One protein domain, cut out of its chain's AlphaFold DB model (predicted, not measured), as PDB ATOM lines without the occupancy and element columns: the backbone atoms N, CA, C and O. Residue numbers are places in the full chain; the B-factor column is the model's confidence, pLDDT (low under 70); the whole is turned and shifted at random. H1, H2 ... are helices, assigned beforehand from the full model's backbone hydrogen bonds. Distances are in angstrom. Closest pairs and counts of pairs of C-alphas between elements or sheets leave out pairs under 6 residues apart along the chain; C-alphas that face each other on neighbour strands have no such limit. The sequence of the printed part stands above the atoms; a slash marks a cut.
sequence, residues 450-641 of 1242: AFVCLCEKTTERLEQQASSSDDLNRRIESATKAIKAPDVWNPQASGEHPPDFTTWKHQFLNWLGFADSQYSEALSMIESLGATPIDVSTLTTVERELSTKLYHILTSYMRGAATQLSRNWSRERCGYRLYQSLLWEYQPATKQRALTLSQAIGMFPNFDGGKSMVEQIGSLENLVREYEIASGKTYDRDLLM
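AT A GLANCE: This is residues 450 to 641 of the 1242 residues of the protein "Hypothetical protein" of Symbiodinium natans (UniProt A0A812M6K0). The domain has two unequal helical lobes, set end to end and joined by the link between H7 and H8. In the larger lobe H4, H5 and H6 pack on H7, H3 folds back on H4, and H1 and H2 pack on H5 and H3; the smaller lobe is a helical hairpin of H8 and H9, with the short H10 after it. The turn of this hairpin makes one far end of the long axis, and residues 609 to 614, of which 613 and 614 belong to H9, stick out there. The printed part has 192 residues with ten named helices, H1 to H10 in order along the chain, and no named strand; the class is all helix. The whole is compact, with a radius of gyration of the C-alphas of 18.9 A, and elongated, spanning 56 by 36 by 30 A.

IN THESE COORDINATES: H1 is residues 450 to 463, starting with C-alpha 450 at (44.584, 29.135, 31.484) and measuring 21.3 A from first to last C-alpha. H2 is residues 469 to 482, 20.6 A long. After residues 483 to 499, which hold no named element, H3 follows with residues 500 to 515, 22.3 A long. H4 is residues 517 to 529, 19.3 A long. H5 is residues 541 to 557, 24.9 A long, from C-alpha 541 at (36.948, 44.197, 25.451). H6 is residues 561 to 568, and H7 is residues 575 to 586. H8 is residues 591 to 602. H9, the longest helix, is residues 613 to 631, 26.5 A long. H10 is residues 637 to 641 and ends with C-alpha 641 at (60.390, 24.247, 65.949).

HOW THE PARTS SIT: H7 is the hub and touches three other helices. It touches H5 at a steep tilt of 47 degrees, the same way, with the closest C-alphas, those of Tyr 551 and Gly 575, 3.8 A apart. H6 and H7 form a hairpin and touch at Ser 566 and Leu 578, whose C-alphas, the closest, are 6.1 A apart. H7 touches H4 with its residues 576 to 580 alone; the closest C-alphas, of Ile 526 and Gln 580, are 6.8 A apart. H3 and H4 form another hairpin, at a steep tilt of 39 degrees, with the C-alphas of Gly 513 and Ser 520 closest at 5.1 A. H3 touches H2 with its residues 511 to 515 alone, and the closest C-alphas, of Ala 479 and Ala 515, are 5.1 A apart. H1 touches H5 about perpendicular, at 87 degrees, with the C-alphas of Thr 459 and Val 542 closest at 6.4 A. H8 and H9 form a third hairpin, at a shallow tilt of 24 degrees, opposite ways, with the C-alphas of Ala 594 and Ala 630 closest at 5.2 A. H7 and H9 are apart, and H10 touches no helix. Every O i to N i+4 pair is within hydrogen-bond range in H3, H4, H5, H6, H7, H8, H9 and H10, against 7 of 10 in H1 and 8 of 10 in H2.

THE WHOLE: The two C-alphas farthest apart are those of Glu 463 and Gly 609, at 56.6 A. The printed part has no cut. The links from H2 to H3, of 17 residues, and from H4 to H5, of 11 residues, are long. The mean pLDDT of the printed part is 74.8; residues 450 to 472, 478 to 479, 491 to 500 and 529 to 539 are under 70, and the mean for H1 is 38.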
ATOM      1  N   ALA A 450      45.191  28.893  30.175       34.00
ATOM      2  CA  ALA A 450      44.584  29.135  31.484       34.00
ATOM      3  C   ALA A 450      44.138  30.600  31.669       34.00
ATOM      4  O   ALA A 450      43.109  30.843  32.296       34.00
ATOM      5  N   PHE A 451      44.879  31.561  31.101       36.03
ATOM      6  CA  PHE A 451      44.515  32.978  31.106       36.03
ATOM      7  C   PHE A 451      43.210  33.227  30.334       36.03
ATOM      8  O   PHE A 451      42.214  33.600  30.952       36.03
ATOM      9  N   VAL A 452      43.164  32.922  29.030       38.78
ATOM     10  CA  VAL A 452      41.977  33.180  28.182       38.78
ATOM     11  C   VAL A 452      40.721  32.465  28.715       38.78
ATOM     12  O   VAL A 452      39.645  33.053  28.739       38.78
ATOM     13  N   CYS A 453      40.859  31.244  29.246       33.50
ATOM     14  CA  CYS A 453      39.747  30.451  29.798       33.50
ATOM     15  C   CYS A 453      39.062  31.121  31.001       33.50
ATOM     16  O   CYS A 453      37.882  30.887  31.282       33.50
ATOM     17  N   LEU A 454      39.819  31.928  31.747       36.44
ATOM     18  CA  LEU A 454      39.350  32.610  32.947       36.44
ATOM     19  C   LEU A 454      38.881  34.038  32.628       36.44
ATOM     20  O   LEU A 454      37.882  34.477  33.194       36.44
ATOM     21  N   CYS A 455      39.515  34.695  31.649       39.09
ATOM     22  CA  CYS A 455      39.036  35.915  30.998       39.09
ATOM     23  C   CYS A 455      37.594  35.759  30.479       39.09
ATOM     24  O   CYS A 455      36.692  36.498  30.879       39.09
ATOM     25  N   GLU A 456      37.360  34.745  29.642       37.31
ATOM     26  CA  GLU A 456      36.109  34.528  28.898       37.31
ATOM     27  C   GLU A 456      34.904  34.260  29.828       37.31
ATOM     28  O   GLU A 456      33.822  34.831  29.660       37.31
ATOM     29  N   LYS A 457      35.136  33.520  30.923       37.81
ATOM     30  CA  LYS A 457      34.165  33.311  32.016       37.81
ATOM     31  C   LYS A 457      33.784  34.581  32.777       37.81
ATOM     32  O   LYS A 457      32.716  34.617  33.392       37.81
ATOM     33  N   THR A 458      34.631  35.614  32.784       35.31
ATOM     34  CA  THR A 458      34.223  36.912  33.341       35.31
ATOM     35  C   THR A 458      33.354  37.679  32.352       35.31
ATOM     36  O   THR A 458      32.343  38.236  32.771       35.31
ATOM     37  N   THR A 459      33.661  37.664  31.048       42.28
ATOM     38  CA  THR A 459      32.893  38.431  30.050       42.28
ATOM     39  C   THR A 459      31.413  38.067  29.993       42.28
ATOM     40  O   THR A 459      30.585  38.978  30.030       42.28
ATOM     41  N   GLU A 460      31.061  36.779  30.026       40.94
ATOM     42  CA  GLU A 460      29.658  36.325  30.001       40.94
ATOM     43  C   GLU A 460      28.847  36.852  31.212       40.94
ATOM     44  O   GLU A 460      27.663  37.174  31.093       40.94
ATOM     45  N   ARG A 461      29.493  37.038  32.375       39.06
ATOM     46  CA  ARG A 461      28.891  37.669  33.569       39.06
ATOM     47  C   ARG A 461      28.854  39.200  33.507       39.06
ATOM     48  O   ARG A 461      28.063  39.817  34.221       39.06
ATOM     49  N   LEU A 462      29.719  39.821  32.708       42.62
ATOM     50  CA  LEU A 462      29.890  41.274  32.658       42.62
ATOM     51  C   LEU A 462      28.923  41.957  31.687       42.62
ATOM     52  O   LEU A 462      28.450  43.052  31.995       42.62
ATOM     53  N   GLU A 463      28.570  41.324  30.564       44.09
ATOM     54  CA  GLU A 463      27.569  41.874  29.633       44.09
ATOM     55  C   GLU A 463      26.202  42.067  30.316       44.09
ATOM     56  O   GLU A 463      25.522  43.069  30.092       44.09
ATOM     57  N   GLN A 464      25.857  41.187  31.262       44.56
ATOM     58  CA  GLN A 464      24.649  41.287  32.089       44.56
ATOM     59  C   GLN A 464      24.692  42.422  33.141       44.56
ATOM     60  O   GLN A 464      23.670  42.719  33.759       44.56
ATOM     61  N   GLN A 465      25.844  43.072  33.361       45.44
ATOM     62  CA  GLN A 465      26.026  44.148  34.352       45.44
ATOM     63  C   GLN A 465      26.500  45.488  33.754       45.44
ATOM     64  O   GLN A 465      26.826  46.413  34.500       45.44
ATOM     65  N   ALA A 466      26.535  45.632  32.426       42.00
ATOM     66  CA  ALA A 466      27.142  46.769  31.724       42.00
ATOM     67  C   ALA A 466      26.322  48.091  31.752       42.00
ATOM     68  O   ALA A 466      26.206  48.793  30.745       42.00
ATOM     69  N   SER A 467      25.766  48.489  32.904       35.72
ATOM     70  CA  SER A 467      24.967  49.716  33.066       35.72
ATOM     71  C   SER A 467      25.764  50.919  33.604       35.72
ATOM     72  O   SER A 467      25.601  51.338  34.748       35.72
ATOM     73  N   SER A 468      26.533  51.568  32.722       45.72
ATOM     74  CA  SER A 468      27.182  52.887  32.912       45.72
ATOM     75  C   SER A 468      28.383  52.989  33.878       45.72
ATOM     76  O   SER A 468      28.470  52.341  34.916       45.72
ATOM     77  N   SER A 469      29.308  53.903  33.551       49.75
ATOM     78  CA  SER A 469      30.510  54.209  34.352       49.75
ATOM     79  C   SER A 469      30.205  54.889  35.703       49.75
ATOM     80  O   SER A 469      31.023  54.865  36.625       49.75
ATOM     81  N   ASP A 470      29.014  55.478  35.852       54.19
ATOM     82  CA  ASP A 470      28.605  56.174  37.078       54.19
ATOM     83  C   ASP A 470      28.420  55.212  38.260       54.19
ATOM     84  O   ASP A 470      28.686  55.588  39.405       54.19
ATOM     85  N   ASP A 471      28.011  53.964  38.010       66.56
ATOM     86  CA  ASP A 471      27.755  53.003  39.084       66.56
ATOM     87  C   ASP A 471      29.042  52.496  39.748       66.56
ATOM     88  O   ASP A 471      29.043  52.314  40.965       66.56
ATOM     89  N   LEU A 472      30.172  52.394  39.033       68.19
ATOM     90  CA  LEU A 472      31.463  52.107  39.678       68.19
ATOM     91  C   LEU A 472      31.894  53.258  40.602       68.19
ATOM     92  O   LEU A 472      32.345  53.014  41.719       68.19
ATOM     93  N   ASN A 473      31.701  54.515  40.190       70.62
ATOM     94  CA  ASN A 473      31.993  55.661  41.055       70.62
ATOM     95  C   ASN A 473      31.101  55.658  42.309       70.62
ATOM     96  O   ASN A 473      31.600  55.890  43.409       70.62
ATOM     97  N   ARG A 474      29.815  55.302  42.178       72.50
ATOM     98  CA  ARG A 474      28.892  55.125  43.318       72.50
ATOM     99  C   ARG A 474      29.294  53.969  44.238       72.50
ATOM    100  O   ARG A 474      29.202  54.127  45.454       72.50
ATOM    101  N   ARG A 475      29.758  52.841  43.685       74.06
ATOM    102  CA  ARG A 475      30.289  51.684  44.433       74.06
ATOM    103  C   ARG A 475      31.574  52.032  45.196       74.06
ATOM    104  O   ARG A 475      31.714  51.692  46.363       74.06
ATOM    105  N   ILE A 476      32.487  52.791  44.589       74.56
ATOM    106  CA  ILE A 476      33.692  53.307  45.261       74.56
ATOM    107  C   ILE A 476      33.313  54.339  46.339       74.56
ATOM    108  O   ILE A 476      33.886  54.360  47.433       74.56
ATOM    109  N   GLU A 477      32.299  55.166  46.090       73.56
ATOM    110  CA  GLU A 477      31.738  56.085  47.080       73.56
ATOM    111  C   GLU A 477      31.039  55.383  48.253       73.56
ATOM    112  O   GLU A 477      31.072  55.914  49.360       73.56
ATOM    113  N   SER A 478      30.391  54.228  48.066       69.81
ATOM    114  CA  SER A 478      29.846  53.441  49.183       69.81
ATOM    115  C   SER A 478      30.951  52.672  49.911       69.81
ATOM    116  O   SER A 478      30.981  52.685  51.141       69.81
ATOM    117  N   ALA A 479      31.925  52.113  49.186       69.75
ATOM    118  CA  ALA A 479      33.099  51.454  49.754       69.75
ATOM    119  C   ALA A 479      33.917  52.379  50.659       69.75
ATOM    120  O   ALA A 479      34.234  52.005  51.781       69.75
ATOM    121  N   THR A 480      34.188  53.616  50.235       73.06
ATOM    122  CA  THR A 480      34.892  54.628  51.051       73.06
ATOM    123  C   THR A 480      34.079  55.160  52.239       73.06
ATOM    124  O   THR A 480      34.656  55.768  53.142       73.06
ATOM    125  N   LYS A 481      32.758  54.925  52.272       72.50
ATOM    126  CA  LYS A 481      31.884  55.216  53.426       72.50
ATOM    127  C   LYS A 481      31.775  54.024  54.390       72.50
ATOM    128  O   LYS A 481      31.531  54.243  55.573       72.50
ATOM    129  N   ALA A 482      31.962  52.793  53.906       72.06
ATOM    130  CA  ALA A 482      31.886  51.560  54.695       72.06
ATOM    131  C   ALA A 482      33.246  51.108  55.264       72.06
ATOM    132  O   ALA A 482      33.326  50.664  56.408       72.06
ATOM    133  N   ILE A 483      34.315  51.238  54.477       78.88
ATOM    134  CA  ILE A 483      35.686  50.826  54.798       78.88
ATOM    135  C   ILE A 483      36.606  52.038  54.623       78.88
ATOM    136  O   ILE A 483      36.493  52.795  53.658       78.88
ATOM    137  N   LYS A 484      37.557  52.227  55.548       76.12
ATOM    138  CA  LYS A 484      38.581  53.270  55.404       76.12
ATOM    139  C   LYS A 484      39.370  53.023  54.113       76.12
ATOM    140  O   LYS A 484      39.977  51.967  53.966       76.12
ATOM    141  N   ALA A 485      39.393  54.013  53.221       75.31
ATOM    142  CA  ALA A 485      40.232  53.980  52.028       75.31
ATOM    143  C   ALA A 485      41.704  53.672  52.391       75.31
ATOM    144  O   ALA A 485      42.183  54.171  53.421       75.31
ATOM    145  N   PRO A 486      42.424  52.888  51.566       76.75
ATOM    146  CA  PRO A 486      43.836  52.603  51.786       76.75
ATOM    147  C   PRO A 486      44.650  53.901  51.742       76.75
ATOM    148  O   PRO A 486      44.334  54.829  50.991       76.75
ATOM    149  N   ASP A 487      45.703  53.975  52.556       77.88
ATOM    150  CA  ASP A 487      46.614  55.119  52.513       77.88
ATOM    151  C   ASP A 487      47.397  55.139  51.186       77.88
ATOM    152  O   ASP A 487      47.517  54.140  50.479       77.88
ATOM    153  N   VAL A 488      47.907  56.309  50.809       80.69
ATOM    154  CA  VAL A 488      48.575  56.524  49.518       80.69
ATOM    155  C   VAL A 488      49.971  55.887  49.536       80.69
ATOM    156  O   VAL A 488      50.815  56.288  50.340       80.69
ATOM    157  N   TRP A 489      50.236  54.931  48.638       78.56
ATOM    158  CA  TRP A 489      51.524  54.236  48.566       78.56
ATOM    159  C   TRP A 489      52.642  55.200  48.164       78.56
ATOM    160  O   TRP A 489      52.595  55.826  47.100       78.56
ATOM    161  N   ASN A 490      53.664  55.312  49.011       76.06
ATOM    162  CA  ASN A 490      54.839  56.133  48.750       76.06
ATOM    163  C   ASN A 490      56.112  55.448  49.287       76.06
ATOM    164  O   ASN A 490      56.458  55.654  50.454       76.06
ATOM    165  N   PRO A 491      56.855  54.708  48.445       64.56
ATOM    166  CA  PRO A 491      58.043  53.956  48.863       64.56
ATOM    167  C   PRO A 491      59.220  54.857  49.283       64.56
ATOM    168  O   PRO A 491      60.222  54.365  49.783       64.56
ATOM    169  N   GLN A 492      59.117  56.178  49.083       60.09
ATOM    170  CA  GLN A 492      60.133  57.162  49.473       60.09
ATOM    171  C   GLN A 492      59.779  57.918  50.769       60.09
ATOM    172  O   GLN A 492      60.526  58.802  51.179       60.09
ATOM    173  N   ALA A 493      58.645  57.608  51.414       54.75
ATOM    174  CA  ALA A 493      58.294  58.155  52.731       54.75
ATOM    175  C   ALA A 493      58.738  57.251  53.898       54.75
ATOM    176  O   ALA A 493      58.974  57.749  54.997       54.75
ATOM    177  N   SER A 494      58.861  55.945  53.659       49.44
ATOM    178  CA  SER A 494      59.373  54.935  54.591       49.44
ATOM    179  C   SER A 494      60.890  54.788  54.422       49.44
ATOM    180  O   SER A 494      61.362  53.896  53.723       49.44
ATOM    181  N   GLY A 495      61.662  55.701  55.020       43.59
ATOM    182  CA  GLY A 495      63.127  55.731  54.881       43.59
ATOM    183  C   GLY A 495      63.882  54.568  55.545       43.59
ATOM    184  O   GLY A 495      65.081  54.431  55.331       43.59
ATOM    185  N   GLU A 496      63.199  53.739  56.338       43.75
ATOM    186  CA  GLU A 496      63.770  52.617  57.086       43.75
ATOM    187  C   GLU A 496      62.890  51.369  56.872       43.75
ATOM    188  O   GLU A 496      61.772  51.302  57.375       43.75
ATOM    189  N   HIS A 497      63.432  50.385  56.141       45.34
ATOM    190  CA  HIS A 497      62.834  49.088  55.763       45.34
ATOM    191  C   HIS A 497      61.611  49.119  54.808       45.34
ATOM    192  O   HIS A 497      60.700  49.926  54.972       45.34
ATOM    193  N   PRO A 498      61.509  48.154  53.867       53.31
ATOM    194  CA  PRO A 498      60.269  47.852  53.153       53.31
ATOM    195  C   PRO A 498      59.560  46.591  53.707       53.31
ATOM    196  O   PRO A 498      59.859  45.483  53.264       53.31
ATOM    197  N   PRO A 499      58.597  46.738  54.640       56.59
ATOM    198  CA  PRO A 499      57.619  45.694  54.975       56.59
ATOM    199  C   PRO A 499      56.155  46.107  54.695       56.59
ATOM    200  O   PRO A 499      55.241  45.296  54.838       56.59
ATOM    201  N   ASP A 500      55.903  47.359  54.299       67.50
ATOM    202  CA  ASP A 500      54.540  47.895  54.200       67.50
ATOM    203  C   ASP A 500      53.805  47.525  52.903       67.50
ATOM    204  O   ASP A 500      52.583  47.655  52.863       67.50
ATOM    205  N   PHE A 501      54.480  47.035  51.852       75.25
ATOM    206  CA  PHE A 501      53.796  46.731  50.584       75.25
ATOM    207  C   PHE A 501      52.786  45.586  50.727       75.25
ATOM    208  O   PHE A 501      51.652  45.735  50.281       75.25
ATOM    209  N   THR A 502      53.141  44.488  51.405       77.62
ATOM    210  CA  THR A 502      52.224  43.363  51.678       77.62
ATOM    211  C   THR A 502      50.994  43.835  52.469       77.62
ATOM    212  O   THR A 502      49.855  43.502  52.134       77.62
ATOM    213  N   THR A 503      51.211  44.683  53.480       80.69
ATOM    214  CA  THR A 503      50.160  45.270  54.327       80.69
ATOM    215  C   THR A 503      49.256  46.229  53.548       80.69
ATOM    216  O   THR A 503      48.031  46.151  53.653       80.69
ATOM    217  N   TRP A 504      49.846  47.113  52.739       84.88
ATOM    218  CA  TRP A 504      49.138  48.065  51.886       84.88
ATOM    219  C   TRP A 504      48.325  47.355  50.803       84.88
ATOM    220  O   TRP A 504      47.140  47.637  50.652       84.88
ATOM    221  N   LYS A 505      48.925  46.377  50.114       85.75
ATOM    222  CA  LYS A 505      48.272  45.510  49.128       85.75
ATOM    223  C   LYS A 505      47.050  44.821  49.729       85.75
ATOM    224  O   LYS A 505      45.977  44.891  49.144       85.75
ATOM    225  N   HIS A 506      47.168  44.228  50.917       83.69
ATOM    226  CA  HIS A 506      46.033  43.598  51.599       83.69
ATOM    227  C   HIS A 506      44.916  44.606  51.939       83.69
ATOM    228  O   HIS A 506      43.743  44.319  51.718       83.69
ATOM    229  N   GLN A 507      45.250  45.817  52.407       85.31
ATOM    230  CA  GLN A 507      44.253  46.877  52.628       85.31
ATOM    231  C   GLN A 507      43.591  47.344  51.320       85.31
ATOM    232  O   GLN A 507      42.377  47.535  51.285       85.31
ATOM    233  N   PHE A 508      44.372  47.502  50.249       85.94
ATOM    234  CA  PHE A 508      43.897  47.905  48.928       85.94
ATOM    235  C   PHE A 508      42.974  46.848  48.308       85.94
ATOM    236  O   PHE A 508      41.887  47.198  47.863       85.94
ATOM    237  N   LEU A 509      43.356  45.567  48.348       85.19
ATOM    238  CA  LEU A 509      42.541  44.447  47.863       85.19
ATOM    239  C   LEU A 509      41.227  44.315  48.643       85.19
ATOM    240  O   LEU A 509      40.176  44.183  48.026       85.19
ATOM    241  N   ASN A 510      41.254  44.425  49.975       87.19
ATOM    242  CA  ASN A 510      40.040  44.335  50.794       87.19
ATOM    243  C   ASN A 510      39.084  45.520  50.569       87.19
ATOM    244  O   ASN A 510      37.867  45.348  50.580       87.19
ATOM    245  N   TRP A 511      39.617  46.726  50.347       86.69
ATOM    246  CA  TRP A 511      38.813  47.898  49.993       86.69
ATOM    247  C   TRP A 511      38.247  47.800  48.569       86.69
ATOM    248  O   TRP A 511      37.065  48.070  48.354       86.69
ATOM    249  N   LEU A 512      39.068  47.377  47.603       85.31
ATOM    250  CA  LEU A 512      38.680  47.276  46.199       85.31
ATOM    251  C   LEU A 512      37.687  46.130  45.962       85.31
ATOM    252  O   LEU A 512      36.712  46.338  45.254       85.31
ATOM    253  N   GLY A 513      37.876  44.972  46.601       83.25
ATOM    254  CA  GLY A 513      36.953  43.831  46.534       83.25
ATOM    255  C   GLY A 513      35.601  44.080  47.213       83.25
ATOM    256  O   GLY A 513      34.615  43.445  46.852       83.25
ATOM    257  N   PHE A 514      35.520  45.033  48.152       82.00
ATOM    258  CA  PHE A 514      34.238  45.527  48.671       82.00
ATOM    259  C   PHE A 514      33.569  46.527  47.711       82.00
ATOM    260  O   PHE A 514      32.343  46.594  47.656       82.00
ATOM    261  N   ALA A 515      34.349  47.315  46.962       80.12
ATOM    262  CA  ALA A 515      33.814  48.207  45.934       80.12
ATOM    263  C   ALA A 515      33.307  47.424  44.712       80.12
ATOM    264  O   ALA A 515      32.215  47.693  44.220       80.12
ATOM    265  N   ASP A 516      34.081  46.450  44.233       79.38
ATOM    266  CA  ASP A 516      33.674  45.544  43.166       79.38
ATOM    267  C   ASP A 516      34.390  44.188  43.280       79.38
ATOM    268  O   ASP A 516      35.622  44.105  43.208       79.38
ATOM    269  N   SER A 517      33.619  43.109  43.434       78.94
ATOM    270  CA  SER A 517      34.142  41.744  43.594       78.94
ATOM    271  C   SER A 517      34.862  41.229  42.344       78.94
ATOM    272  O   SER A 517      35.710  40.339  42.441       78.94
ATOM    273  N   GLN A 518      34.591  41.819  41.175       78.31
ATOM    274  CA  GLN A 518      35.261  41.485  39.915       78.31
ATOM    275  C   GLN A 518      36.786  41.673  40.018       78.31
ATOM    276  O   GLN A 518      37.555  40.877  39.478       78.31
ATOM    277  N   TYR A 519      37.250  42.674  40.781       81.50
ATOM    278  CA  TYR A 519      38.683  42.901  40.979       81.50
ATOM    279  C   TYR A 519      39.339  41.881  41.914       81.50
ATOM    280  O   TYR A 519      40.528  41.622  41.743       81.50
ATOM    281  N   SER A 520      38.626  41.290  42.884       79.38
ATOM    282  CA  SER A 520      39.239  40.267  43.750       79.38
ATOM    283  C   SER A 520      39.528  38.977  42.989       79.38
ATOM    284  O   SER A 520      40.607  38.409  43.156       79.38
ATOM    285  N   GLU A 521      38.621  38.564  42.098       78.69
ATOM    286  CA  GLU A 521      38.861  37.434  41.198       78.69
ATOM    287  C   GLU A 521      40.020  37.770  40.246       78.69
ATOM    288  O   GLU A 521      41.061  37.116  40.311       78.69
ATOM    289  N   ALA A 522      39.918  38.853  39.462       79.25
ATOM    290  CA  ALA A 522      40.929  39.244  38.469       79.25
ATOM    291  C   ALA A 522      42.349  39.425  39.048       79.25
ATOM    292  O   ALA A 522      43.324  38.934  38.478       79.25
ATOM    293  N   LEU A 523      42.493  40.087  40.203       82.75
ATOM    294  CA  LEU A 523      43.805  40.299  40.828       82.75
ATOM    295  C   LEU A 523      44.394  38.998  41.392       82.75
ATOM    296  O   LEU A 523      45.613  38.835  41.354       82.75
ATOM    297  N   SER A 524      43.562  38.035  41.810       78.06
ATOM    298  CA  SER A 524      44.041  36.700  42.195       78.06
ATOM    299  C   SER A 524      44.585  35.895  41.002       78.06
ATOM    300  O   SER A 524      45.594  35.206  41.152       78.06
ATOM    301  N   MET A 525      44.006  36.052  39.799       72.06
ATOM    302  CA  MET A 525      44.554  35.466  38.561       72.06
ATOM    303  C   MET A 525      45.948  36.026  38.258       72.06
ATOM    304  O   MET A 525      46.882  35.299  37.933       72.06
ATOM    305  N   ILE A 526      46.112  37.343  38.386       78.06
ATOM    306  CA  ILE A 526      47.368  38.035  38.067       78.06
ATOM    307  C   ILE A 526      48.491  37.617  39.026       78.06
ATOM    308  O   ILE A 526      49.651  37.518  38.623       78.06
ATOM    309  N   GLU A 527      48.150  37.303  40.276       78.81
ATOM    310  CA  GLU A 527      49.100  36.766  41.252       78.81
ATOM    311  C   GLU A 527      49.498  35.308  40.982       78.81
ATOM    312  O   GLU A 527      50.652  34.962  41.235       78.81
ATOM    313  N   SER A 528      48.616  34.474  40.416       74.19
ATOM    314  CA  SER A 528      48.966  33.093  40.039       74.19
ATOM    315  C   SER A 528      49.776  33.005  38.735       74.19
ATOM    316  O   SER A 528      50.643  32.139  38.610       74.19
ATOM    317  N   LEU A 529      49.570  33.939  37.797       68.19
ATOM    318  CA  LEU A 529      50.368  34.079  36.567       68.19
ATOM    319  C   LEU A 529      51.817  34.524  36.852       68.19
ATOM    320  O   LEU A 529      52.759  34.116  36.165       68.19
ATOM    321  N   GLY A 530      52.014  35.342  37.891       67.62
ATOM    322  CA  GLY A 530      53.328  35.685  38.429       67.62
ATOM    323  C   GLY A 530      54.225  36.424  37.430       67.62
ATOM    324  O   GLY A 530      54.112  37.639  37.264       67.62
ATOM    325  N   ALA A 531      55.157  35.704  36.800       60.88
ATOM    326  CA  ALA A 531      56.200  36.261  35.931       60.88
ATOM    327  C   ALA A 531      55.852  36.298  34.426       60.88
ATOM    328  O   ALA A 531      56.638  36.831  33.646       60.88
ATOM    329  N   THR A 532      54.714  35.747  33.984       69.00
ATOM    330  CA  THR A 532      54.347  35.767  32.553       69.00
ATOM    331  C   THR A 532      53.773  37.130  32.143       69.00
ATOM    332  O   THR A 532      52.760  37.534  32.720       69.00
ATOM    333  N   PRO A 533      54.352  37.846  31.160       65.44
ATOM    334  CA  PRO A 533      53.871  39.167  30.755       65.44
ATOM    335  C   PRO A 533      52.473  39.083  30.119       65.44
ATOM    336  O   PRO A 533      52.304  38.487  29.061       65.44
ATOM    337  N   ILE A 534      51.478  39.707  30.755       68.94
ATOM    338  CA  ILE A 534      50.062  39.668  30.338       68.94
ATOM    339  C   ILE A 534      49.875  40.436  29.024       68.94
ATOM    340  O   ILE A 534      49.916  41.668  29.038       68.94
ATOM    341  N   ASP A 535      49.732  39.779  27.875       65.69
ATOM    342  CA  ASP A 535      49.599  40.520  26.616       65.69
ATOM    343  C   ASP A 535      48.285  41.320  26.532       65.69
ATOM    344  O   ASP A 535      47.222  40.862  26.932       65.69
ATOM    345  N   VAL A 536      48.368  42.554  26.031       65.62
ATOM    346  CA  VAL A 536      47.232  43.490  25.983       65.62
ATOM    347  C   VAL A 536      46.301  43.180  24.807       65.62
ATOM    348  O   VAL A 536      45.112  43.513  24.857       65.62
ATOM    349  N   SER A 537      46.816  42.509  23.772       62.28
ATOM    350  CA  SER A 537      46.053  42.052  22.607       62.28
ATOM    351  C   SER A 537      45.043  40.968  22.984       62.28
ATOM    352  O   SER A 537      43.907  41.016  22.523       62.28
ATOM    353  N   THR A 538      45.437  40.033  23.858       68.31
ATOM    354  CA  THR A 538      44.640  38.849  24.226       68.31
ATOM    355  C   THR A 538      43.555  39.114  25.271       68.31
ATOM    356  O   THR A 538      42.683  38.268  25.451       68.31
ATOM    357  N   LEU A 539      43.551  40.282  25.929       67.75
ATOM    358  CA  LEU A 539      42.434  40.694  26.787       67.75
ATOM    359  C   LEU A 539      41.153  40.920  25.978       67.75
ATOM    360  O   LEU A 539      41.157  41.590  24.936       67.75
ATOM    361  N   THR A 540      40.033  40.483  26.550       72.44
ATOM    362  CA  THR A 540      38.697  40.813  26.048       72.44
ATOM    363  C   THR A 540      38.409  42.319  26.140       72.44
ATOM    364  O   THR A 540      39.070  43.079  26.856       72.44
ATOM    365  N   THR A 541      37.384  42.788  25.425       70.56
ATOM    366  CA  THR A 541      36.948  44.197  25.451       70.56
ATOM    367  C   THR A 541      36.567  44.668  26.856       70.56
ATOM    368  O   THR A 541      36.956  45.766  27.261       70.56
ATOM    369  N   VAL A 542      35.856  43.839  27.624       72.81
ATOM    370  CA  VAL A 542      35.341  44.223  28.944       72.81
ATOM    371  C   VAL A 542      36.430  44.178  30.017       72.81
ATOM    372  O   VAL A 542      36.498  45.063  30.871       72.81
ATOM    373  N   GLU A 543      37.370  43.237  29.936       72.00
ATOM    374  CA  GLU A 543      38.561  43.262  30.789       72.00
ATOM    375  C   GLU A 543      39.502  44.412  30.443       72.00
ATOM    376  O   GLU A 543      40.146  44.966  31.332       72.00
ATOM    377  N   ARG A 544      39.576  44.823  29.171       76.75
ATOM    378  CA  ARG A 544      40.305  46.034  28.781       76.75
ATOM    379  C   ARG A 544      39.686  47.261  29.463       76.75
ATOM    380  O   ARG A 544      40.425  48.076  30.023       76.75
ATOM    381  N   GLU A 545      38.358  47.348  29.554       76.75
ATOM    382  CA  GLU A 545      37.690  48.357  30.389       76.75
ATOM    383  C   GLU A 545      38.000  48.218  31.891       76.75
ATOM    384  O   GLU A 545      38.346  49.211  32.529       76.75
ATOM    385  N   LEU A 546      37.903  47.022  32.483       81.81
ATOM    386  CA  LEU A 546      38.219  46.816  33.907       81.81
ATOM    387  C   LEU A 546      39.684  47.149  34.223       81.81
ATOM    388  O   LEU A 546      39.970  47.822  35.213       81.81
ATOM    389  N   SER A 547      40.617  46.778  33.346       82.44
ATOM    390  CA  SER A 547      42.037  47.092  33.494       82.44
ATOM    391  C   SER A 547      42.305  48.599  33.399       82.44
ATOM    392  O   SER A 547      43.129  49.109  34.157       82.44
ATOM    393  N   THR A 548      41.596  49.346  32.543       84.75
ATOM    394  CA  THR A 548      41.751  50.810  32.455       84.75
ATOM    395  C   THR A 548      41.107  51.524  33.646       84.75
ATOM    396  O   THR A 548      41.713  52.444  34.204       84.75
ATOM    397  N   LYS A 549      39.948  51.054  34.126       83.44
ATOM    398  CA  LYS A 549      39.331  51.499  35.391       83.44
ATOM    399  C   LYS A 549      40.294  51.272  36.569       83.44
ATOM    400  O   LYS A 549      40.598  52.215  37.301       83.44
ATOM    401  N   LEU A 550      40.888  50.079  36.679       85.94
ATOM    402  CA  LEU A 550      41.922  49.758  37.670       85.94
ATOM    403  C   LEU A 550      43.181  50.629  37.527       85.94
ATOM    404  O   LEU A 550      43.725  51.067  38.537       85.94
ATOM    405  N   TYR A 551      43.653  50.914  36.311       86.62
ATOM    406  CA  TYR A 551      44.804  51.800  36.093       86.62
ATOM    407  C   TYR A 551      44.537  53.210  36.630       86.62
ATOM    408  O   TYR A 551      45.395  53.791  37.300       86.62
ATOM    409  N   HIS A 552      43.338  53.752  36.403       85.31
ATOM    410  CA  HIS A 552      42.930  55.047  36.950       85.31
ATOM    411  C   HIS A 552      42.812  55.027  38.485       85.31
ATOM    412  O   HIS A 552      43.250  55.975  39.139       85.31
ATOM    413  N   ILE A 553      42.328  53.928  39.072       87.00
ATOM    414  CA  ILE A 553      42.318  53.729  40.529       87.00
ATOM    415  C   ILE A 553      43.759  53.673  41.069       87.00
ATOM    416  O   ILE A 553      44.134  54.517  41.881       87.00
ATOM    417  N   LEU A 554      44.603  52.756  40.584       85.75
ATOM    418  CA  LEU A 554      45.992  52.581  41.038       85.75
ATOM    419  C   LEU A 554      46.813  53.870  40.901       85.75
ATOM    420  O   LEU A 554      47.447  54.302  41.862       85.75
ATOM    421  N   THR A 555      46.771  54.537  39.742       84.69
ATOM    422  CA  THR A 555      47.503  55.803  39.534       84.69
ATOM    423  C   THR A 555      47.092  56.897  40.522       84.69
ATOM    424  O   THR A 555      47.945  57.690  40.928       84.69
ATOM    425  N   SER A 556      45.837  56.914  40.987       83.75
ATOM    426  CA  SER A 556      45.395  57.847  42.030       83.75
ATOM    427  C   SER A 556      46.052  57.583  43.396       83.75
ATOM    428  O   SER A 556      46.364  58.550  44.099       83.75
ATOM    429  N   TYR A 557      46.372  56.324  43.728       83.56
ATOM    430  CA  TYR A 557      46.979  55.900  45.000       83.56
ATOM    431  C   TYR A 557      48.520  55.818  44.997       83.56
ATOM    432  O   TYR A 557      49.101  55.766  46.078       83.56
ATOM    433  N   MET A 558      49.205  55.866  43.845       82.88
ATOM    434  CA  MET A 558      50.682  55.780  43.786       82.88
ATOM    435  C   MET A 558      51.395  57.139  43.828       82.88
ATOM    436  O   MET A 558      51.081  58.040  43.045       82.88
ATOM    437  N   ARG A 559      52.425  57.279  44.674       81.88
ATOM    438  CA  ARG A 559      53.341  58.439  44.746       81.88
ATOM    439  C   ARG A 559      54.815  58.005  44.700       81.88
ATOM    440  O   ARG A 559      55.138  56.831  44.863       81.88
ATOM    441  N   GLY A 560      55.715  58.966  44.480       79.25
ATOM    442  CA  GLY A 560      57.163  58.725  44.436       79.25
ATOM    443  C   GLY A 560      57.579  57.840  43.256       79.25
ATOM    444  O   GLY A 560      57.010  57.941  42.166       79.25
ATOM    445  N   ALA A 561      58.546  56.946  43.478       73.56
ATOM    446  CA  ALA A 561      59.022  55.984  42.477       73.56
ATOM    447  C   ALA A 561      57.889  55.148  41.843       73.56
ATOM    448  O   ALA A 561      57.883  54.926  40.633       73.56
ATOM    449  N   ALA A 562      56.857  54.786  42.614       76.88
ATOM    450  CA  ALA A 562      55.703  54.044  42.107       76.88
ATOM    451  C   ALA A 562      54.870  54.815  41.057       76.88
ATOM    452  O   ALA A 562      54.198  54.196  40.232       76.88
ATOM    453  N   THR A 563      54.934  56.152  41.026       79.81
ATOM    454  CA  THR A 563      54.337  56.957  39.942       79.81
ATOM    455  C   THR A 563      55.171  56.916  38.658       79.81
ATOM    456  O   THR A 563      54.635  57.140  37.577       79.81
ATOM    457  N   GLN A 564      56.474  56.630  38.736       80.06
ATOM    458  CA  GLN A 564      57.299  56.435  37.538       80.06
ATOM    459  C   GLN A 564      56.971  55.084  36.887       80.06
ATOM    460  O   GLN A 564      56.739  55.032  35.682       80.06
ATOM    461  N   LEU A 565      56.799  54.024  37.689       80.00
ATOM    462  CA  LEU A 565      56.322  52.722  37.201       80.00
ATOM    463  C   LEU A 565      54.963  52.827  36.490       80.00
ATOM    464  O   LEU A 565      54.784  52.242  35.425       80.00
ATOM    465  N   SER A 566      54.015  53.618  37.010       81.12
ATOM    466  CA  SER A 566      52.734  53.824  36.321       81.12
ATOM    467  C   SER A 566      52.829  54.694  35.064       81.12
ATOM    468  O   SER A 566      52.058  54.491  34.129       81.12
ATOM    469  N   ARG A 567      53.807  55.606  34.980       83.38
ATOM    470  CA  ARG A 567      54.097  56.368  33.753       83.38
ATOM    471  C   ARG A 567      54.655  55.494  32.633       83.38
ATOM    472  O   ARG A 567      54.306  55.749  31.481       83.38
ATOM    473  N   ASN A 568      55.440  54.463  32.939       81.94
ATOM    474  CA  ASN A 568      55.961  53.533  31.927       81.94
ATOM    475  C   ASN A 568      54.812  52.874  31.136       81.94
ATOM    476  O   ASN A 568      54.812  52.896  29.908       81.94
ATOM    477  N   TRP A 569      53.769  52.416  31.834       77.00
ATOM    478  CA  TRP A 569      52.588  51.759  31.248       77.00
ATOM    479  C   TRP A 569      51.478  52.728  30.789       77.00
ATOM    480  O   TRP A 569      50.362  52.314  30.475       77.00
ATOM    481  N   SER A 570      51.759  54.036  30.723       74.44
ATOM    482  CA  SER A 570      50.744  55.064  30.430       74.44
ATOM    483  C   SER A 570      50.220  55.084  28.989       74.44
ATOM    484  O   SER A 570      49.172  55.685  28.738       74.44
ATOM    485  N   ARG A 571      50.919  54.419  28.057       75.62
ATOM    486  CA  ARG A 571      50.475  54.229  26.665       75.62
ATOM    487  C   ARG A 571      49.333  53.215  26.570       75.62
ATOM    488  O   ARG A 571      48.313  53.512  25.963       75.62
ATOM    489  N   GLU A 572      49.501  52.062  27.213       71.06
ATOM    490  CA  GLU A 572      48.531  50.957  27.232       71.06
ATOM    491  C   GLU A 572      47.382  51.204  28.218       71.06
ATOM    492  O   GLU A 572      46.250  50.803  27.967       71.06
ATOM    493  N   ARG A 573      47.663  51.880  29.345       78.75
ATOM    494  CA  ARG A 573      46.726  52.099  30.467       78.75
ATOM    495  C   ARG A 573      46.168  50.807  31.088       78.75
ATOM    496  O   ARG A 573      45.136  50.847  31.751       78.75
ATOM    497  N   CYS A 574      46.842  49.672  30.926       79.62
ATOM    498  CA  CYS A 574      46.406  48.398  31.495       79.62
ATOM    499  C   CYS A 574      46.804  48.274  32.974       79.62
ATOM    500  O   CYS A 574      47.970  48.081  33.323       79.62
ATOM    501  N   GLY A 575      45.815  48.345  33.865       81.56
ATOM    502  CA  GLY A 575      46.009  48.278  35.317       81.56
ATOM    503  C   GLY A 575      46.580  46.946  35.795       81.56
ATOM    504  O   GLY A 575      47.302  46.925  36.784       81.56
ATOM    505  N   TYR A 576      46.333  45.859  35.061       84.06
ATOM    506  CA  TYR A 576      46.875  44.531  35.353       84.06
ATOM    507  C   TYR A 576      48.395  44.461  35.123       84.06
ATOM    508  O   TYR A 576      49.117  43.989  35.998       84.06
ATOM    509  N   ARG A 577      48.904  45.036  34.020       80.88
ATOM    510  CA  ARG A 577      50.352  45.204  33.763       80.88
ATOM    511  C   ARG A 577      51.027  46.067  34.823       80.88
ATOM    512  O   ARG A 577      52.118  45.736  35.291       80.88
ATOM    513  N   LEU A 578      50.362  47.148  35.235       85.81
ATOM    514  CA  LEU A 578      50.833  47.983  36.336       85.81
ATOM    515  C   LEU A 578      50.878  47.188  37.651       85.81
ATOM    516  O   LEU A 578      51.911  47.196  38.311       85.81
ATOM    517  N   TYR A 579      49.815  46.463  38.009       86.00
ATOM    518  CA  TYR A 579      49.777  45.636  39.219       86.00
ATOM    519  C   TYR A 579      50.880  44.570  39.224       86.00
ATOM    520  O   TYR A 579      51.652  44.497  40.177       86.00
ATOM    521  N   GLN A 580      51.040  43.832  38.124       83.94
ATOM    522  CA  GLN A 580      52.112  42.853  37.943       83.94
ATOM    523  C   GLN A 580      53.510  43.480  38.105       83.94
ATOM    524  O   GLN A 580      54.344  42.946  38.831       83.94
ATOM    525  N   SER A 581      53.744  44.660  37.524       82.25
ATOM    526  CA  SER A 581      55.016  45.387  37.678       82.25
ATOM    527  C   SER A 581      55.297  45.801  39.127       82.25
ATOM    528  O   SER A 581      56.445  45.818  39.556       82.25
ATOM    529  N   LEU A 582      54.255  46.122  39.899       84.06
ATOM    530  CA  LEU A 582      54.377  46.457  41.320       84.06
ATOM    531  C   LEU A 582      54.671  45.214  42.173       84.06
ATOM    532  O   LEU A 582      55.439  45.310  43.128       84.06
ATOM    533  N   LEU A 583      54.114  44.052  41.815       81.75
ATOM    534  CA  LEU A 583      54.480  42.772  42.426       81.75
ATOM    535  C   LEU A 583      55.949  42.425  42.141       81.75
ATOM    536  O   LEU A 583      56.642  41.970  43.044       81.75
ATOM    537  N   TRP A 584      56.448  42.672  40.926       79.00
ATOM    538  CA  TRP A 584      57.853  42.420  40.587       79.00
ATOM    539  C   TRP A 584      58.820  43.366  41.315       79.00
ATOM    540  O   TRP A 584      59.829  42.896  41.833       79.00
ATOM    541  N   GLU A 585      58.501  44.661  41.411       81.19
ATOM    542  CA  GLU A 585      59.346  45.653  42.097       81.19
ATOM    543  C   GLU A 585      59.342  45.474  43.630       81.19
ATOM    544  O   GLU A 585      60.397  45.446  44.262       81.19
ATOM    545  N   TYR A 586      58.158  45.350  44.246       77.38
ATOM    546  CA  TYR A 586      57.995  45.408  45.709       77.38
ATOM    547  C   TYR A 586      57.752  44.047  46.378       77.38
ATOM    548  O   TYR A 586      57.864  43.943  47.599       77.38
ATOM    549  N   GLN A 587      57.449  42.992  45.615       77.50
ATOM    550  CA  GLN A 587      57.323  41.615  46.110       77.50
ATOM    551  C   GLN A 587      58.132  40.601  45.253       77.50
ATOM    552  O   GLN A 587      57.620  39.514  44.973       77.50
ATOM    553  N   PRO A 588      59.398  40.876  44.861       75.12
ATOM    554  CA  PRO A 588      60.155  40.013  43.952       75.12
ATOM    555  C   PRO A 588      60.277  38.573  44.474       75.12
ATOM    556  O   PRO A 588      60.633  38.346  45.634       75.12
ATOM    557  N   ALA A 589      60.029  37.600  43.596       71.50
ATOM    558  CA  ALA A 589      60.194  36.166  43.849       71.50
ATOM    559  C   ALA A 589      61.622  35.698  43.494       71.50
ATOM    560  O   ALA A 589      61.827  34.793  42.687       71.50
ATOM    561  N   THR A 590      62.639  36.378  44.034       78.88
ATOM    562  CA  THR A 590      64.047  36.075  43.742       78.88
ATOM    563  C   THR A 590      64.649  35.123  44.771       78.88
ATOM    564  O   THR A 590      64.436  35.256  45.977       78.88
ATOM    565  N   LYS A 591      65.524  34.217  44.308       80.88
ATOM    566  CA  LYS A 591      66.328  33.340  45.181       80.88
ATOM    567  C   LYS A 591      67.130  34.132  46.225       80.88
ATOM    568  O   LYS A 591      67.306  33.658  47.340       80.88
ATOM    569  N   GLN A 592      67.576  35.346  45.891       83.38
ATOM    570  CA  GLN A 592      68.238  36.253  46.836       83.38
ATOM    571  C   GLN A 592      67.307  36.664  47.988       83.38
ATOM    572  O   GLN A 592      67.707  36.539  49.142       83.38
ATOM    573  N   ARG A 593      66.057  37.069  47.708       83.06
ATOM    574  CA  ARG A 593      65.070  37.375  48.757       83.06
ATOM    575  C   ARG A 593      64.696  36.132  49.569       83.06
ATOM    576  O   ARG A 593      64.587  36.219  50.784       83.06
ATOM    577  N   ALA A 594      64.546  34.971  48.932       86.00
ATOM    578  CA  ALA A 594      64.312  33.717  49.650       86.00
ATOM    579  C   ALA A 594      65.454  33.396  50.638       86.00
ATOM    580  O   ALA A 594      65.197  32.993  51.770       86.00
ATOM    581  N   LEU A 595      66.714  33.633  50.251       87.31
ATOM    582  CA  LEU A 595      67.872  33.454  51.131       87.31
ATOM    583  C   LEU A 595      67.927  34.490  52.267       87.31
ATOM    584  O   LEU A 595      68.200  34.116  53.405       87.31
ATOM    585  N   THR A 596      67.629  35.770  52.017       88.00
ATOM    586  CA  THR A 596      67.592  36.765  53.108       88.00
ATOM    587  C   THR A 596      66.415  36.539  54.059       88.00
ATOM    588  O   THR A 596      66.559  36.747  55.262       88.00
ATOM    589  N   LEU A 597      65.278  36.034  53.569       88.38
ATOM    590  CA  LEU A 597      64.151  35.617  54.406       88.38
ATOM    591  C   LEU A 597      64.483  34.375  55.248       88.38
ATOM    592  O   LEU A 597      64.166  34.359  56.435       88.38
ATOM    593  N   SER A 598      65.173  33.365  54.699       88.62
ATOM    594  CA  SER A 598      65.595  32.200  55.495       88.62
ATOM    595  C   SER A 598      66.620  32.572  56.572       88.62
ATOM    596  O   SER A 598      66.524  32.085  57.701       88.62
ATOM    597  N   GLN A 599      67.530  33.506  56.275       89.88
ATOM    598  CA  GLN A 599      68.424  34.117  57.264       89.88
ATOM    599  C   GLN A 599      67.643  34.899  58.333       89.88
ATOM    600  O   GLN A 599      67.916  34.730  59.520       89.88
ATOM    601  N   ALA A 600      66.636  35.693  57.953       88.62
ATOM    602  CA  ALA A 600      65.800  36.446  58.892       88.62
ATOM    603  C   ALA A 600      64.960  35.541  59.815       88.62
ATOM    604  O   ALA A 600      64.802  35.855  60.994       88.62
ATOM    605  N   ILE A 601      64.471  34.398  59.319       90.88
ATOM    606  CA  ILE A 601      63.821  33.357  60.134       90.88
ATOM    607  C   ILE A 601      64.849  32.735  61.092       90.88
ATOM    608  O   ILE A 601      64.645  32.724  62.307       90.88
ATOM    609  N   GLY A 602      66.000  32.289  60.576       89.19
ATOM    610  CA  GLY A 602      67.072  31.693  61.380       89.19
ATOM    611  C   GLY A 602      67.588  32.618  62.490       89.19
ATOM    612  O   GLY A 602      67.816  32.164  63.613       89.19
ATOM    613  N   MET A 603      67.682  33.923  62.214       89.56
ATOM    614  CA  MET A 603      68.152  34.977  63.123       89.56
ATOM    615  C   MET A 603      67.030  35.753  63.838       89.56
ATOM    616  O   MET A 603      67.319  36.759  64.485       89.56
ATOM    617  N   PHE A 604      65.767  35.303  63.771       89.31
ATOM    618  CA  PHE A 604      64.626  36.006  64.377       89.31
ATOM    619  C   PHE A 604      64.887  36.362  65.860       89.31
ATOM    620  O   PHE A 604      65.403  35.512  66.601       89.31
ATOM    621  N   PRO A 605      64.579  37.592  66.318       87.81
ATOM    622  CA  PRO A 605      64.903  38.034  67.670       87.81
ATOM    623  C   PRO A 605      64.155  37.234  68.742       87.81
ATOM    624  O   PRO A 605      63.033  36.772  68.543       87.81
ATOM    625  N   ASN A 606      64.772  37.104  69.918       86.75
ATOM    626  CA  ASN A 606      64.133  36.441  71.054       86.75
ATOM    627  C   ASN A 606      62.848  37.179  71.470       86.75
ATOM    628  O   ASN A 606      62.773  38.407  71.408       86.75
ATOM    629  N   PHE A 607      61.863  36.418  71.935       86.69
ATOM    630  CA  PHE A 607      60.565  36.907  72.379       86.69
ATOM    631  C   PHE A 607      60.716  37.816  73.609       86.69
ATOM    632  O   PHE A 607      61.024  37.369  74.716       86.69
ATOM    633  N   ASP A 608      60.503  39.114  73.398       82.06
ATOM    634  CA  ASP A 608      60.397  40.121  74.452       82.06
ATOM    635  C   ASP A 608      59.064  39.972  75.200       82.06
ATOM    636  O   ASP A 608      57.996  40.070  74.595       82.06
ATOM    637  N   GLY A 609      59.126  39.807  76.525       73.81
ATOM    638  CA  GLY A 609      57.949  39.749  77.400       73.81
ATOM    639  C   GLY A 609      57.158  41.063  77.500       73.81
ATOM    640  O   GLY A 609      56.119  41.094  78.154       73.81
ATOM    641  N   GLY A 610      57.629  42.146  76.871       76.31
ATOM    642  CA  GLY A 610      56.867  43.377  76.654       76.31
ATOM    643  C   GLY A 610      55.758  43.273  75.597       76.31
ATOM    644  O   GLY A 610      54.874  44.133  75.576       76.31
ATOM    645  N   LYS A 611      55.763  42.236  74.746       82.06
ATOM    646  CA  LYS A 611      54.721  41.969  73.736       82.06
ATOM    647  C   LYS A 611      53.989  40.650  74.006       82.06
ATOM    648  O   LYS A 611      54.449  39.810  74.771       82.06
ATOM    649  N   SER A 612      52.848  40.463  73.343       85.44
ATOM    650  CA  SER A 612      52.139  39.177  73.323       85.44
ATOM    651  C   SER A 612      52.940  38.154  72.512       85.44
ATOM    652  O   SER A 612      53.343  38.457  71.386       85.44
ATOM    653  N   MET A 613      53.126  36.930  73.016       82.31
ATOM    654  CA  MET A 613      53.834  35.903  72.234       82.31
ATOM    655  C   MET A 613      53.007  35.462  71.019       82.31
ATOM    656  O   MET A 613      53.584  35.141  69.986       82.31
ATOM    657  N   VAL A 614      51.672  35.580  71.072       87.00
ATOM    658  CA  VAL A 614      50.790  35.475  69.889       87.00
ATOM    659  C   VAL A 614      51.237  36.408  68.748       87.00
ATOM    660  O   VAL A 614      51.270  35.991  67.594       87.00
ATOM    661  N   GLU A 615      51.594  37.660  69.056       88.38
ATOM    662  CA  GLU A 615      52.011  38.670  68.064       88.38
ATOM    663  C   GLU A 615      53.385  38.324  67.474       88.38
ATOM    664  O   GLU A 615      53.591  38.409  66.264       88.38
ATOM    665  N   GLN A 616      54.318  37.886  68.321       88.94
ATOM    666  CA  GLN A 616      55.678  37.518  67.917       88.94
ATOM    667  C   GLN A 616      55.704  36.230  67.083       88.94
ATOM    668  O   GLN A 616      56.378  36.184  66.056       88.94
ATOM    669  N   ILE A 617      54.922  35.217  67.472       90.81
ATOM    670  CA  ILE A 617      54.744  33.980  66.700       90.81
ATOM    671  C   ILE A 617      54.050  34.289  65.370       90.81
ATOM    672  O   ILE A 617      54.527  33.839  64.335       90.81
ATOM    673  N   GLY A 618      53.005  35.124  65.361       89.50
ATOM    674  CA  GLY A 618      52.372  35.573  64.118       89.50
ATOM    675  C   GLY A 618      53.338  36.323  63.189       89.50
ATOM    676  O   GLY A 618      53.318  36.113  61.979       89.50
ATOM    677  N   SER A 619      54.243  37.141  63.738       88.44
ATOM    678  CA  SER A 619      55.298  37.804  62.959       88.44
ATOM    679  C   SER A 619      56.319  36.819  62.376       88.44
ATOM    680  O   SER A 619      56.781  37.031  61.256       88.44
ATOM    681  N   LEU A 620      56.665  35.751  63.102       89.31
ATOM    682  CA  LEU A 620      57.532  34.679  62.605       89.31
ATOM    683  C   LEU A 620      56.831  33.873  61.496       89.31
ATOM    684  O   LEU A 620      57.415  33.640  60.442       89.31
ATOM    685  N   GLU A 621      55.559  33.515  61.685       90.56
ATOM    686  CA  GLU A 621      54.745  32.802  60.690       90.56
ATOM    687  C   GLU A 621      54.478  33.639  59.425       90.56
ATOM    688  O   GLU A 621      54.343  33.089  58.333       90.56
ATOM    689  N   ASN A 622      54.456  34.971  59.528       89.12
ATOM    690  CA  ASN A 622      54.420  35.856  58.362       89.12
ATOM    691  C   ASN A 622      55.726  35.793  57.555       89.12
ATOM    692  O   ASN A 622      55.667  35.644  56.339       89.12
ATOM    693  N   LEU A 623      56.891  35.838  58.214       87.88
ATOM    694  CA  LEU A 623      58.191  35.702  57.541       87.88
ATOM    695  C   LEU A 623      58.361  34.321  56.893       87.88
ATOM    696  O   LEU A 623      58.871  34.232  55.778       87.88
ATOM    697  N   VAL A 624      57.880  33.258  57.549       89.88
ATOM    698  CA  VAL A 624      57.824  31.906  56.968       89.88
ATOM    699  C   VAL A 624      56.953  31.885  55.713       89.88
ATOM    700  O   VAL A 624      57.407  31.386  54.690       89.88
ATOM    701  N   ARG A 625      55.756  32.484  55.732       87.81
ATOM    702  CA  ARG A 625      54.904  32.557  54.532       87.81
ATOM    703  C   ARG A 625      55.524  33.391  53.410       87.81
ATOM    704  O   ARG A 625      55.429  32.996  52.253       87.81
ATOM    705  N   GLU A 626      56.201  34.500  53.717       83.81
ATOM    706  CA  GLU A 626      56.947  35.246  52.693       83.81
ATOM    707  C   GLU A 626      58.113  34.432  52.112       83.81
ATOM    708  O   GLU A 626      58.346  34.503  50.906       83.81
ATOM    709  N   TYR A 627      58.809  33.627  52.924       87.19
ATOM    710  CA  TYR A 627      59.822  32.685  52.436       87.19
ATOM    711  C   TYR A 627      59.204  31.610  51.532       87.19
ATOM    712  O   TYR A 627      59.729  31.356  50.451       87.19
ATOM    713  N   GLU A 628      58.085  31.007  51.942       88.62
ATOM    714  CA  GLU A 628      57.406  29.954  51.178       88.62
ATOM    715  C   GLU A 628      56.945  30.480  49.805       88.62
ATOM    716  O   GLU A 628      57.177  29.825  48.786       88.62
ATOM    717  N   ILE A 629      56.423  31.713  49.752       82.00
ATOM    718  CA  ILE A 629      56.067  32.423  48.510       82.00
ATOM    719  C   ILE A 629      57.309  32.770  47.668       82.00
ATOM    720  O   ILE A 629      57.307  32.553  46.458       82.00
ATOM    721  N   ALA A 630      58.378  33.301  48.272       81.75
ATOM    722  CA  ALA A 630      59.577  33.725  47.539       81.75
ATOM    723  C   ALA A 630      60.461  32.555  47.069       81.75
ATOM    724  O   ALA A 630      61.225  32.716  46.116       81.75
ATOM    725  N   SER A 631      60.387  31.397  47.733       83.06
ATOM    726  CA  SER A 631      61.175  30.204  47.405       83.06
ATOM    727  C   SER A 631      60.412  29.152  46.596       83.06
ATOM    728  O   SER A 631      61.058  28.251  46.059       83.06
ATOM    729  N   GLY A 632      59.073  29.184  46.578       79.50
ATOM    730  CA  GLY A 632      58.253  28.096  46.029       79.50
ATOM    731  C   GLY A 632      58.444  26.755  46.754       79.50
ATOM    732  O   GLY A 632      58.254  25.698  46.158       79.50
ATOM    733  N   LYS A 633      58.886  26.785  48.019       85.56
ATOM    734  CA  LYS A 633      59.195  25.609  48.846       85.56
ATOM    735  C   LYS A 633      58.663  25.813  50.256       85.56
ATOM    736  O   LYS A 633      58.824  26.896  50.810       85.56
ATOM    737  N   THR A 634      58.102  24.766  50.851       87.50
ATOM    738  CA  THR A 634      57.753  24.745  52.276       87.50
ATOM    739  C   THR A 634      58.990  24.980  53.146       87.50
ATOM    740  O   THR A 634      60.092  24.533  52.813       87.50
ATOM    741  N   TYR A 635      58.825  25.686  54.266       88.62
ATOM    742  CA  TYR A 635      59.873  25.763  55.285       88.62
ATOM    743  C   TYR A 635      59.765  24.551  56.217       88.62
ATOM    744  O   TYR A 635      58.667  24.210  56.668       88.62
ATOM    745  N   ASP A 636      60.899  23.916  56.511       90.38
ATOM    746  CA  ASP A 636      60.974  22.736  57.373       90.38
ATOM    747  C   ASP A 636      60.397  23.031  58.772       90.38
ATOM    748  O   ASP A 636      60.761  24.007  59.437       90.38
ATOM    749  N   ARG A 637      59.454  22.193  59.211       87.94
ATOM    750  CA  ARG A 637      58.722  22.387  60.465       87.94
ATOM    751  C   ARG A 637      59.570  22.047  61.692       87.94
ATOM    752  O   ARG A 637      59.321  22.647  62.739       87.94
ATOM    753  N   ASP A 638      60.607  21.226  61.553       87.75
ATOM    754  CA  ASP A 638      61.519  20.895  62.651       87.75
ATOM    755  C   ASP A 638      62.581  21.983  62.835       87.75
ATOM    756  O   ASP A 638      62.832  22.424  63.961       87.75
ATOM    757  N   LEU A 639      63.093  22.557  61.738       89.50
ATOM    758  CA  LEU A 639      63.872  23.801  61.804       89.50
ATOM    759  C   LEU A 639      63.035  24.955  62.381       89.50
ATOM    760  O   LEU A 639      63.540  25.739  63.186       89.50
ATOM    761  N   LEU A 640      61.745  25.044  62.035       90.12
ATOM    762  CA  LEU A 640      60.850  26.066  62.586       90.12
ATOM    763  C   LEU A 640      60.578  25.854  64.081       90.12
ATOM    764  O   LEU A 640      60.552  26.828  64.834       90.12
ATOM    765  N   MET A 641      60.429  24.605  64.529       89.12
ATOM    766  CA  MET A 641      60.390  24.247  65.949       89.12
ATOM    767  C   MET A 641      61.695  24.642  66.654       89.12
ATOM    768  O   MET A 641      61.640  25.265  67.714       89.12
TER     769      MET A 641